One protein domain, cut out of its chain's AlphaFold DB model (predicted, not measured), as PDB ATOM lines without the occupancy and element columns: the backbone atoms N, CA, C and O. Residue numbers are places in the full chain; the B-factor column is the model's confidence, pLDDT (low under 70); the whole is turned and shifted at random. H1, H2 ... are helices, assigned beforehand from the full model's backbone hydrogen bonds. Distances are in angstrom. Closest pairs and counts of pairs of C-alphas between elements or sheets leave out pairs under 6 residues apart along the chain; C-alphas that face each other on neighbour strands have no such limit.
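AT A GLANCE: This is residues 2 to 34 and 46 to 74 of the 136 residues of the protein "Tnp_DDE_dom domain-containing protein" of Bacteroidales bacterium KA00344 (UniProt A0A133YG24). One long helix, H2, makes the longest axis, and apart from it, on one side of its first half, lies a loop-rich part, residues 2 to 34, in which the short helix H1 stands between two stretches with no named element, residues 2 to 14 and 24 to 34. The printed part has 62 residues with two named helices, H1 then H2, and no named strand; the class is all helix. It is loose, with a radius of gyration of the C-alphas of 14.2 A, and spans 39 by 27 by 25 A.

HOW THE PARTS SIT: Start with H2, residues 46 to 69, and then look at H1, residues 15 to 23: the two are apart, with no C-alpha of the one within 8 A of the other. In both, every O i to N i+4 pair is within hydrogen-bond range.

IN THESE COORDINATES: Find C-alpha 46 at (302.944, 158.109, 221.898); from there H2 runs 33.5 A to C-alpha 69 at (336.307, 158.978, 224.498). H1 begins at C-alpha 15, (310.040, 171.670, 203.832), and covers 12.5 A.

THE WHOLE: The two C-alphas farthest apart, those of Ser 23 and Val 68, are 40.2 A from each other. Residues 35 to 45 are not printed; across this cut, in the link from H1 to H2, C-alphas 34 and 46 are 20.5 A apart. No printed residue has a pLDDT under 70.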
ATOM      1  N   GLN A   2     312.827 150.733 201.106       81.25
ATOM      2  CA  GLN A   2     312.963 151.936 201.938       81.25
ATOM      3  C   GLN A   2     312.641 151.610 203.407       81.25
ATOM      4  O   GLN A   2     311.875 150.671 203.646       81.25
ATOM      5  N   PRO A   3     313.226 152.325 204.387       90.69
ATOM      6  CA  PRO A   3     312.919 152.106 205.796       90.69
ATOM      7  C   PRO A   3     311.463 152.472 206.096       90.69
ATOM      8  O   PRO A   3     310.902 153.379 205.491       90.69
ATOM      9  N   ARG A   4     310.847 151.782 207.060       91.31
ATOM     10  CA  ARG A   4     309.459 152.054 207.468       91.31
ATOM     11  C   ARG A   4     309.319 153.378 208.229       91.31
ATOM     12  O   ARG A   4     308.304 154.059 208.105       91.31
ATOM     13  N   GLU A   5     310.329 153.732 209.016       91.69
ATOM     14  CA  GLU A   5     310.376 154.932 209.851       91.69
ATOM     15  C   GLU A   5     311.768 155.568 209.755       91.69
ATOM     16  O   GLU A   5     312.769 154.859 209.646       91.69
ATOM     17  N   ILE A   6     311.826 156.899 209.809       90.75
ATOM     18  CA  ILE A   6     313.066 157.662 209.923       90.75
ATOM     19  C   ILE A   6     313.011 158.621 211.113       90.75
ATOM     20  O   ILE A   6     312.087 159.427 211.264       90.75
ATOM     21  N   GLN A   7     314.066 158.571 211.923       89.75
ATOM     22  CA  GLN A   7     314.339 159.524 212.990       89.75
ATOM     23  C   GLN A   7     315.478 160.427 212.534       89.75
ATOM     24  O   GLN A   7     316.609 159.980 212.364       89.75
ATOM     25  N   ALA A   8     315.163 161.693 212.282       87.25
ATOM     26  CA  ALA A   8     316.123 162.662 211.768       87.25
ATOM     27  C   ALA A   8     316.233 163.872 212.695       87.25
ATOM     28  O   ALA A   8     315.251 164.283 213.333       87.25
ATOM     29  N   ASP A   9     317.417 164.485 212.721       86.12
ATOM     30  CA  ASP A   9     317.609 165.752 213.416       86.12
ATOM     31  C   ASP A   9     316.741 166.845 212.807       86.12
ATOM     32  O   ASP A   9     316.498 166.913 211.598       86.12
ATOM     33  N   LYS A  10     316.315 167.772 213.668       84.31
ATOM     34  CA  LYS A  10     315.503 168.922 213.260       84.31
ATOM     35  C   LYS A  10     316.175 169.730 212.144       84.31
ATOM     36  O   LYS A  10     315.463 170.244 211.286       84.31
ATOM     37  N   LEU A  11     317.510 169.807 212.152       88.06
ATOM     38  CA  LEU A  11     318.304 170.512 211.145       88.06
ATOM     39  C   LEU A  11     318.038 169.994 209.723       88.06
ATOM     40  O   LEU A  11     317.965 170.788 208.792       88.06
ATOM     41  N   TYR A  12     317.808 168.688 209.565       89.88
ATOM     42  CA  TYR A  12     317.561 168.065 208.261       89.88
ATOM     43  C   TYR A  12     316.079 168.041 207.869       89.88
ATOM     44  O   TYR A  12     315.741 167.665 206.751       89.88
ATOM     45  N   LEU A  13     315.161 168.452 208.743       90.56
ATOM     46  CA  LEU A  13     313.719 168.359 208.499       90.56
ATOM     47  C   LEU A  13     313.124 169.652 207.935       90.56
ATOM     48  O   LEU A  13     312.147 170.200 208.465       90.56
ATOM     49  N   GLY A  14     313.704 170.102 206.821       92.62
ATOM     50  CA  GLY A  14     313.192 171.196 205.997       92.62
ATOM     51  C   GLY A  14     311.886 170.852 205.267       92.62
ATOM     52  O   GLY A  14     311.392 169.722 205.308       92.62
ATOM     53  N   ARG A  15     311.303 171.843 204.579       92.81
ATOM     54  CA  ARG A  15     310.040 171.670 203.832       92.81
ATOM     55  C   ARG A  15     310.167 170.622 202.724       92.81
ATOM     56  O   ARG A  15     309.281 169.783 202.591       92.81
ATOM     57  N   GLU A  16     311.256 170.665 201.962       94.50
ATOM     58  CA  GLU A  16     311.512 169.742 200.849       94.50
ATOM     59  C   GLU A  16     311.757 168.316 201.343       94.50
ATOM     60  O   GLU A  16     311.062 167.398 200.917       94.50
ATOM     61  N   ASN A  17     312.625 168.140 202.341       93.88
ATOM     62  CA  ASN A  17     312.918 166.822 202.912       93.88
ATOM     63  C   ASN A  17     311.666 166.157 203.497       93.88
ATOM     64  O   ASN A  17     311.438 164.969 203.294       93.88
ATOM     65  N   ARG A  18     310.783 166.924 204.148       92.38
ATOM     66  CA  ARG A  18     309.496 166.398 204.631       92.38
ATOM     67  C   ARG A  18     308.556 165.987 203.497       92.38
ATOM     68  O   ARG A  18     307.843 164.999 203.652       92.38
ATOM     69  N   LYS A  19     308.528 166.725 202.379       94.19
ATOM     70  CA  LYS A  19     307.769 166.319 201.183       94.19
ATOM     71  C   LYS A  19     308.329 165.018 200.608       94.19
ATOM     72  O   LYS A  19     307.550 164.121 200.307       94.19
ATOM     73  N   HIS A  20     309.653 164.898 200.532       93.38
ATOM     74  CA  HIS A  20     310.318 163.699 200.036       93.38
ATOM     75  C   HIS A  20     310.017 162.468 200.907       93.38
ATOM     76  O   HIS A  20     309.536 161.461 200.395       93.38
ATOM     77  N   ILE A  21     310.164 162.581 202.231       92.88
ATOM     78  CA  ILE A  21     309.833 161.513 203.193       92.88
ATOM     79  C   ILE A  21     308.386 161.027 203.009       92.88
ATOM     80  O   ILE A  21     308.141 159.824 202.938       92.88
ATOM     81  N   LYS A  22     307.433 161.958 202.851       90.81
ATOM     82  CA  LYS A  22     306.027 161.620 202.579       90.81
ATOM     83  C   LYS A  22     305.842 160.915 201.237       90.81
ATOM     84  O   LYS A  22     305.120 159.929 201.184       90.81
ATOM     85  N   SER A  23     306.497 161.389 200.174       94.19
ATOM     86  CA  SER A  23     306.425 160.758 198.843       94.19
ATOM     87  C   SER A  23     306.977 159.331 198.837       94.19
ATOM     88  O   SER A  23     306.487 158.463 198.122       94.19
ATOM     89  N   CYS A  24     307.954 159.072 199.704       92.50
ATOM     90  CA  CYS A  24     308.549 157.764 199.911       92.50
ATOM     91  C   CYS A  24     307.728 156.848 200.833       92.50
ATOM     92  O   CYS A  24     308.130 155.708 201.047       92.50
ATOM     93  N   HIS A  25     306.593 157.316 201.366       91.00
ATOM     94  CA  HIS A  25     305.752 156.577 202.316       91.00
ATOM     95  C   HIS A  25     306.510 156.141 203.584       91.00
ATOM     96  O   HIS A  25     306.225 155.096 204.166       91.00
ATOM     97  N   VAL A  26     307.480 156.954 204.014       93.12
ATOM     98  CA  VAL A  26     308.274 156.720 205.224       93.12
ATOM     99  C   VAL A  26     307.675 157.517 206.379       93.12
ATOM    100  O   VAL A  26     307.413 158.718 206.255       93.12
ATOM    101  N   ASN A  27     307.480 156.871 207.529       90.88
ATOM    102  CA  ASN A  27     306.983 157.547 208.724       90.88
ATOM    103  C   ASN A  27     308.083 158.398 209.372       90.88
ATOM    104  O   ASN A  27     309.236 157.987 209.454       90.88
ATOM    105  N   CYS A  28     307.733 159.587 209.865       90.19
ATOM    106  CA  CYS A  28     308.653 160.448 210.607       90.19
ATOM    107  C   CYS A  28     307.902 161.159 211.733       90.19
ATOM    108  O   CYS A  28     307.089 162.055 211.487       90.19
ATOM    109  N   TYR A  29     308.193 160.776 212.975       89.75
ATOM    110  CA  TYR A  29     307.481 161.238 214.170       89.75
ATOM    111  C   TYR A  29     308.109 162.486 214.806       89.75
ATOM    112  O   TYR A  29     308.164 162.645 216.025       89.75
ATOM    113  N   ASN A  30     308.566 163.428 213.983       88.00
ATOM    114  CA  ASN A  30     309.092 164.701 214.466       88.00
ATOM    115  C   ASN A  30     307.988 165.755 214.590       88.00
ATOM    116  O   ASN A  30     306.991 165.746 213.864       88.00
ATOM    117  N   ARG A  31     308.215 166.746 215.464       84.19
ATOM    118  CA  ARG A  31     307.320 167.905 215.593       84.19
ATOM    119  C   ARG A  31     307.098 168.590 214.228       84.19
ATOM    120  O   ARG A  31     308.044 168.668 213.424       84.19
ATOM    121  N   PRO A  32     305.872 169.078 213.953       83.06
ATOM    122  CA  PRO A  32     305.562 169.789 212.716       83.06
ATOM    123  C   PRO A  32     306.362 171.093 212.603       83.06
ATOM    124  O   PRO A  32     306.915 171.596 213.583       83.06
ATOM    125  N   LEU A  33     306.450 171.633 211.385       84.69
ATOM    126  CA  LEU A  33     307.026 172.960 211.166       84.69
ATOM    127  C   LEU A  33     306.063 174.036 211.674       84.69
ATOM    128  O   LEU A  33     304.858 173.941 211.459       84.69
ATOM    129  N   GLY A  34     306.615 175.091 212.272       85.00
ATOM    130  CA  GLY A  34     305.841 176.229 212.760       85.00
ATOM    131  C   GLY A  34     305.358 176.063 214.199       85.00
ATOM    132  O   GLY A  34     305.964 175.354 215.004       85.00
ATOM    133  N   GLU A  46     302.072 159.148 221.332       88.31
ATOM    134  CA  GLU A  46     302.944 158.109 221.898       88.31
ATOM    135  C   GLU A  46     304.115 157.757 220.970       88.31
ATOM    136  O   GLU A  46     305.258 157.687 221.421       88.31
ATOM    137  N   ASP A  47     303.876 157.632 219.661       89.19
ATOM    138  CA  ASP A  47     304.949 157.384 218.687       89.19
ATOM    139  C   ASP A  47     305.962 158.539 218.656       89.19
ATOM    140  O   ASP A  47     307.173 158.319 218.617       89.19
ATOM    141  N   LYS A  48     305.483 159.788 218.735       87.50
ATOM    142  CA  LYS A  48     306.343 160.980 218.825       87.50
ATOM    143  C   LYS A  48     307.164 160.981 220.106       87.50
ATOM    144  O   LYS A  48     308.347 161.318 220.071       87.50
ATOM    145  N   LYS A  49     306.564 160.596 221.232       89.19
ATOM    146  CA  LYS A  49     307.263 160.483 222.515       89.19
ATOM    147  C   LYS A  49     308.338 159.394 222.468       89.19
ATOM    148  O   LYS A  49     309.464 159.670 222.881       89.19
ATOM    149  N   ARG A  50     308.024 158.218 221.911       91.69
ATOM    150  CA  ARG A  50     308.983 157.123 221.683       91.69
ATOM    151  C   ARG A  50     310.157 157.597 220.833       91.69
ATOM    152  O   ARG A  50     311.293 157.527 221.287       91.69
ATOM    153  N   ALA A  51     309.877 158.158 219.658       89.88
ATOM    154  CA  ALA A  51     310.911 158.584 218.721       89.88
ATOM    155  C   ALA A  51     311.827 159.676 219.296       89.88
ATOM    156  O   ALA A  51     313.035 159.673 219.064       89.88
ATOM    157  N   ILE A  52     311.277 160.607 220.084       88.19
ATOM    158  CA  ILE A  52     312.085 161.606 220.798       88.19
ATOM    159  C   ILE A  52     312.954 160.940 221.871       88.19
ATOM    160  O   ILE A  52     314.122 161.300 222.003       88.19
ATOM    161  N   GLY A  53     312.409 159.988 222.633       90.81
ATOM    162  CA  GLY A  53     313.150 159.252 223.658       90.81
ATOM    163  C   GLY A  53     314.331 158.469 223.081       90.81
ATOM    164  O   GLY A  53     315.454 158.627 223.554       90.81
ATOM    165  N   GLU A  54     314.090 157.703 222.017       91.06
ATOM    166  CA  GLU A  54     315.118 156.938 221.301       91.06
ATOM    167  C   GLU A  54     316.214 157.860 220.748       91.06
ATOM    168  O   GLU A  54     317.405 157.616 220.957       91.06
ATOM    169  N   ARG A  55     315.830 158.987 220.132       90.75
ATOM    170  CA  ARG A  55     316.799 159.971 219.633       90.75
ATOM    171  C   ARG A  55     317.627 160.585 220.759       90.75
ATOM    172  O   ARG A  55     318.840 160.698 220.621       90.75
ATOM    173  N   ASN A  56     316.998 160.952 221.874       89.94
ATOM    174  CA  ASN A  56     317.695 161.519 223.027       89.94
ATOM    175  C   ASN A  56     318.707 160.528 223.626       89.94
ATOM    176  O   ASN A  56     319.797 160.942 224.022       89.94
ATOM    177  N   GLU A  57     318.377 159.232 223.682       90.44
ATOM    178  CA  GLU A  57     319.321 158.198 224.123       90.44
ATOM    179  C   GLU A  57     320.544 158.156 223.197       90.44
ATOM    180  O   GLU A  57     321.684 158.209 223.666       90.44
ATOM    181  N   ILE A  58     320.315 158.140 221.882       89.06
ATOM    182  CA  ILE A  58     321.376 158.124 220.869       89.06
ATOM    183  C   ILE A  58     322.239 159.397 220.942       89.06
ATOM    184  O   ILE A  58     323.468 159.309 220.973       89.06
ATOM    185  N   GLU A  59     321.630 160.582 221.026       90.25
ATOM    186  CA  GLU A  59     322.339 161.858 221.189       90.25
ATOM    187  C   GLU A  59     323.194 161.871 222.467       90.25
ATOM    188  O   GLU A  59     324.351 162.298 222.438       90.25
ATOM    189  N   GLY A  60     322.666 161.344 223.577       90.88
ATOM    190  CA  GLY A  60     323.398 161.201 224.835       90.88
ATOM    191  C   GLY A  60     324.620 160.283 224.715       90.88
ATOM    192  O   GLY A  60     325.699 160.600 225.235       90.88
ATOM    193  N   ILE A  61     324.492 159.180 223.971       90.12
ATOM    194  CA  ILE A  61     325.600 158.266 223.660       90.12
ATOM    195  C   ILE A  61     326.661 158.983 222.822       90.12
ATOM    196  O   ILE A  61     327.847 158.913 223.153       90.12
ATOM    197  N   PHE A  62     326.267 159.714 221.777       90.38
ATOM    198  CA  PHE A  62     327.209 160.486 220.963       90.38
ATOM    199  C   PHE A  62     327.905 161.583 221.770       90.38
ATOM    200  O   PHE A  62     329.117 161.754 221.644       90.38
ATOM    201  N   GLY A  63     327.173 162.291 222.632       92.94
ATOM    202  CA  GLY A  63     327.727 163.287 223.547       92.94
ATOM    203  C   GLY A  63     328.793 162.690 224.465       92.94
ATOM    204  O   GLY A  63     329.902 163.218 224.553       92.94
ATOM    205  N   THR A  64     328.496 161.542 225.077       91.75
ATOM    206  CA  THR A  64     329.445 160.791 225.916       91.75
ATOM    207  C   THR A  64     330.651 160.316 225.110       91.75
ATOM    208  O   THR A  64     331.786 160.496 225.542       91.75
ATOM    209  N   THR A  65     330.432 159.783 223.907       92.94
ATOM    210  CA  THR A  65     331.508 159.296 223.029       92.94
ATOM    211  C   THR A  65     332.478 160.419 222.660       92.94
ATOM    212  O   THR A  65     333.693 160.261 222.752       92.94
ATOM    213  N   LYS A  66     331.954 161.597 222.312       93.00
ATOM    214  CA  LYS A  66     332.768 162.778 222.004       93.00
ATOM    215  C   LYS A  66     333.489 163.304 223.249       93.00
ATOM    216  O   LYS A  66     334.688 163.526 223.205       93.00
ATOM    217  N   ARG A  67     332.788 163.464 224.374       93.44
ATOM    218  CA  ARG A  67     333.357 164.078 225.586       93.44
ATOM    219  C   ARG A  67     334.339 163.173 226.333       93.44
ATOM    220  O   ARG A  67     335.391 163.645 226.741       93.44
ATOM    221  N   VAL A  68     333.979 161.910 226.553       91.56
ATOM    222  CA  VAL A  68     334.750 160.961 227.376       91.56
ATOM    223  C   VAL A  68     335.808 160.258 226.537       91.56
ATOM    224  O   VAL A  68     336.970 160.215 226.923       91.56
ATOM    225  N   TYR A  69     335.420 159.757 225.365       90.38
ATOM    226  CA  TYR A  69     336.307 158.978 224.498       90.38
ATOM    227  C   TYR A  69     336.984 159.821 223.411       90.38
ATOM    228  O   TYR A  69     337.728 159.273 222.604       90.38
ATOM    229  N   ARG A  70     336.750 161.143 223.389       92.06
ATOM    230  CA  ARG A  70     337.402 162.114 222.490       92.06
ATOM    231  C   ARG A  70     337.236 161.803 221.005       92.06
ATOM    232  O   ARG A  70     338.075 162.173 220.191       92.06
ATOM    233  N   ALA A  71     336.120 161.179 220.633       92.56
ATOM    234  CA  ALA A  71     335.863 160.795 219.244       92.56
ATOM    235  C   ALA A  71     335.749 161.986 218.268       92.56
ATOM    236  O   ALA A  71     335.771 161.787 217.061       92.56
ATOM    237  N   ASN A  72     335.618 163.220 218.765       93.38
ATOM    238  CA  ASN A  72     335.657 164.449 217.964       93.38
ATOM    239  C   ASN A  72     337.060 165.083 217.842       93.38
ATOM    240  O   ASN A  72     337.187 166.092 217.159       93.38
ATOM    241  N   ASP A  73     338.076 164.541 218.520       94.56
ATOM    242  CA  ASP A  73     339.471 165.016 218.516       94.56
ATOM    243  C   ASP A  73     340.421 163.807 218.448       94.56
ATOM    244  O   ASP A  73     341.164 163.506 219.388       94.56
ATOM    245  N   ILE A  74     340.351 163.062 217.340       94.06
ATOM    246  CA  ILE A  74     341.232 161.917 217.092       94.06
ATOM    247  C   ILE A  74     342.559 162.428 216.548       94.06
ATOM    248  O   ILE A  74     342.623 163.069 215.506       94.06
TER     249      ILE A  74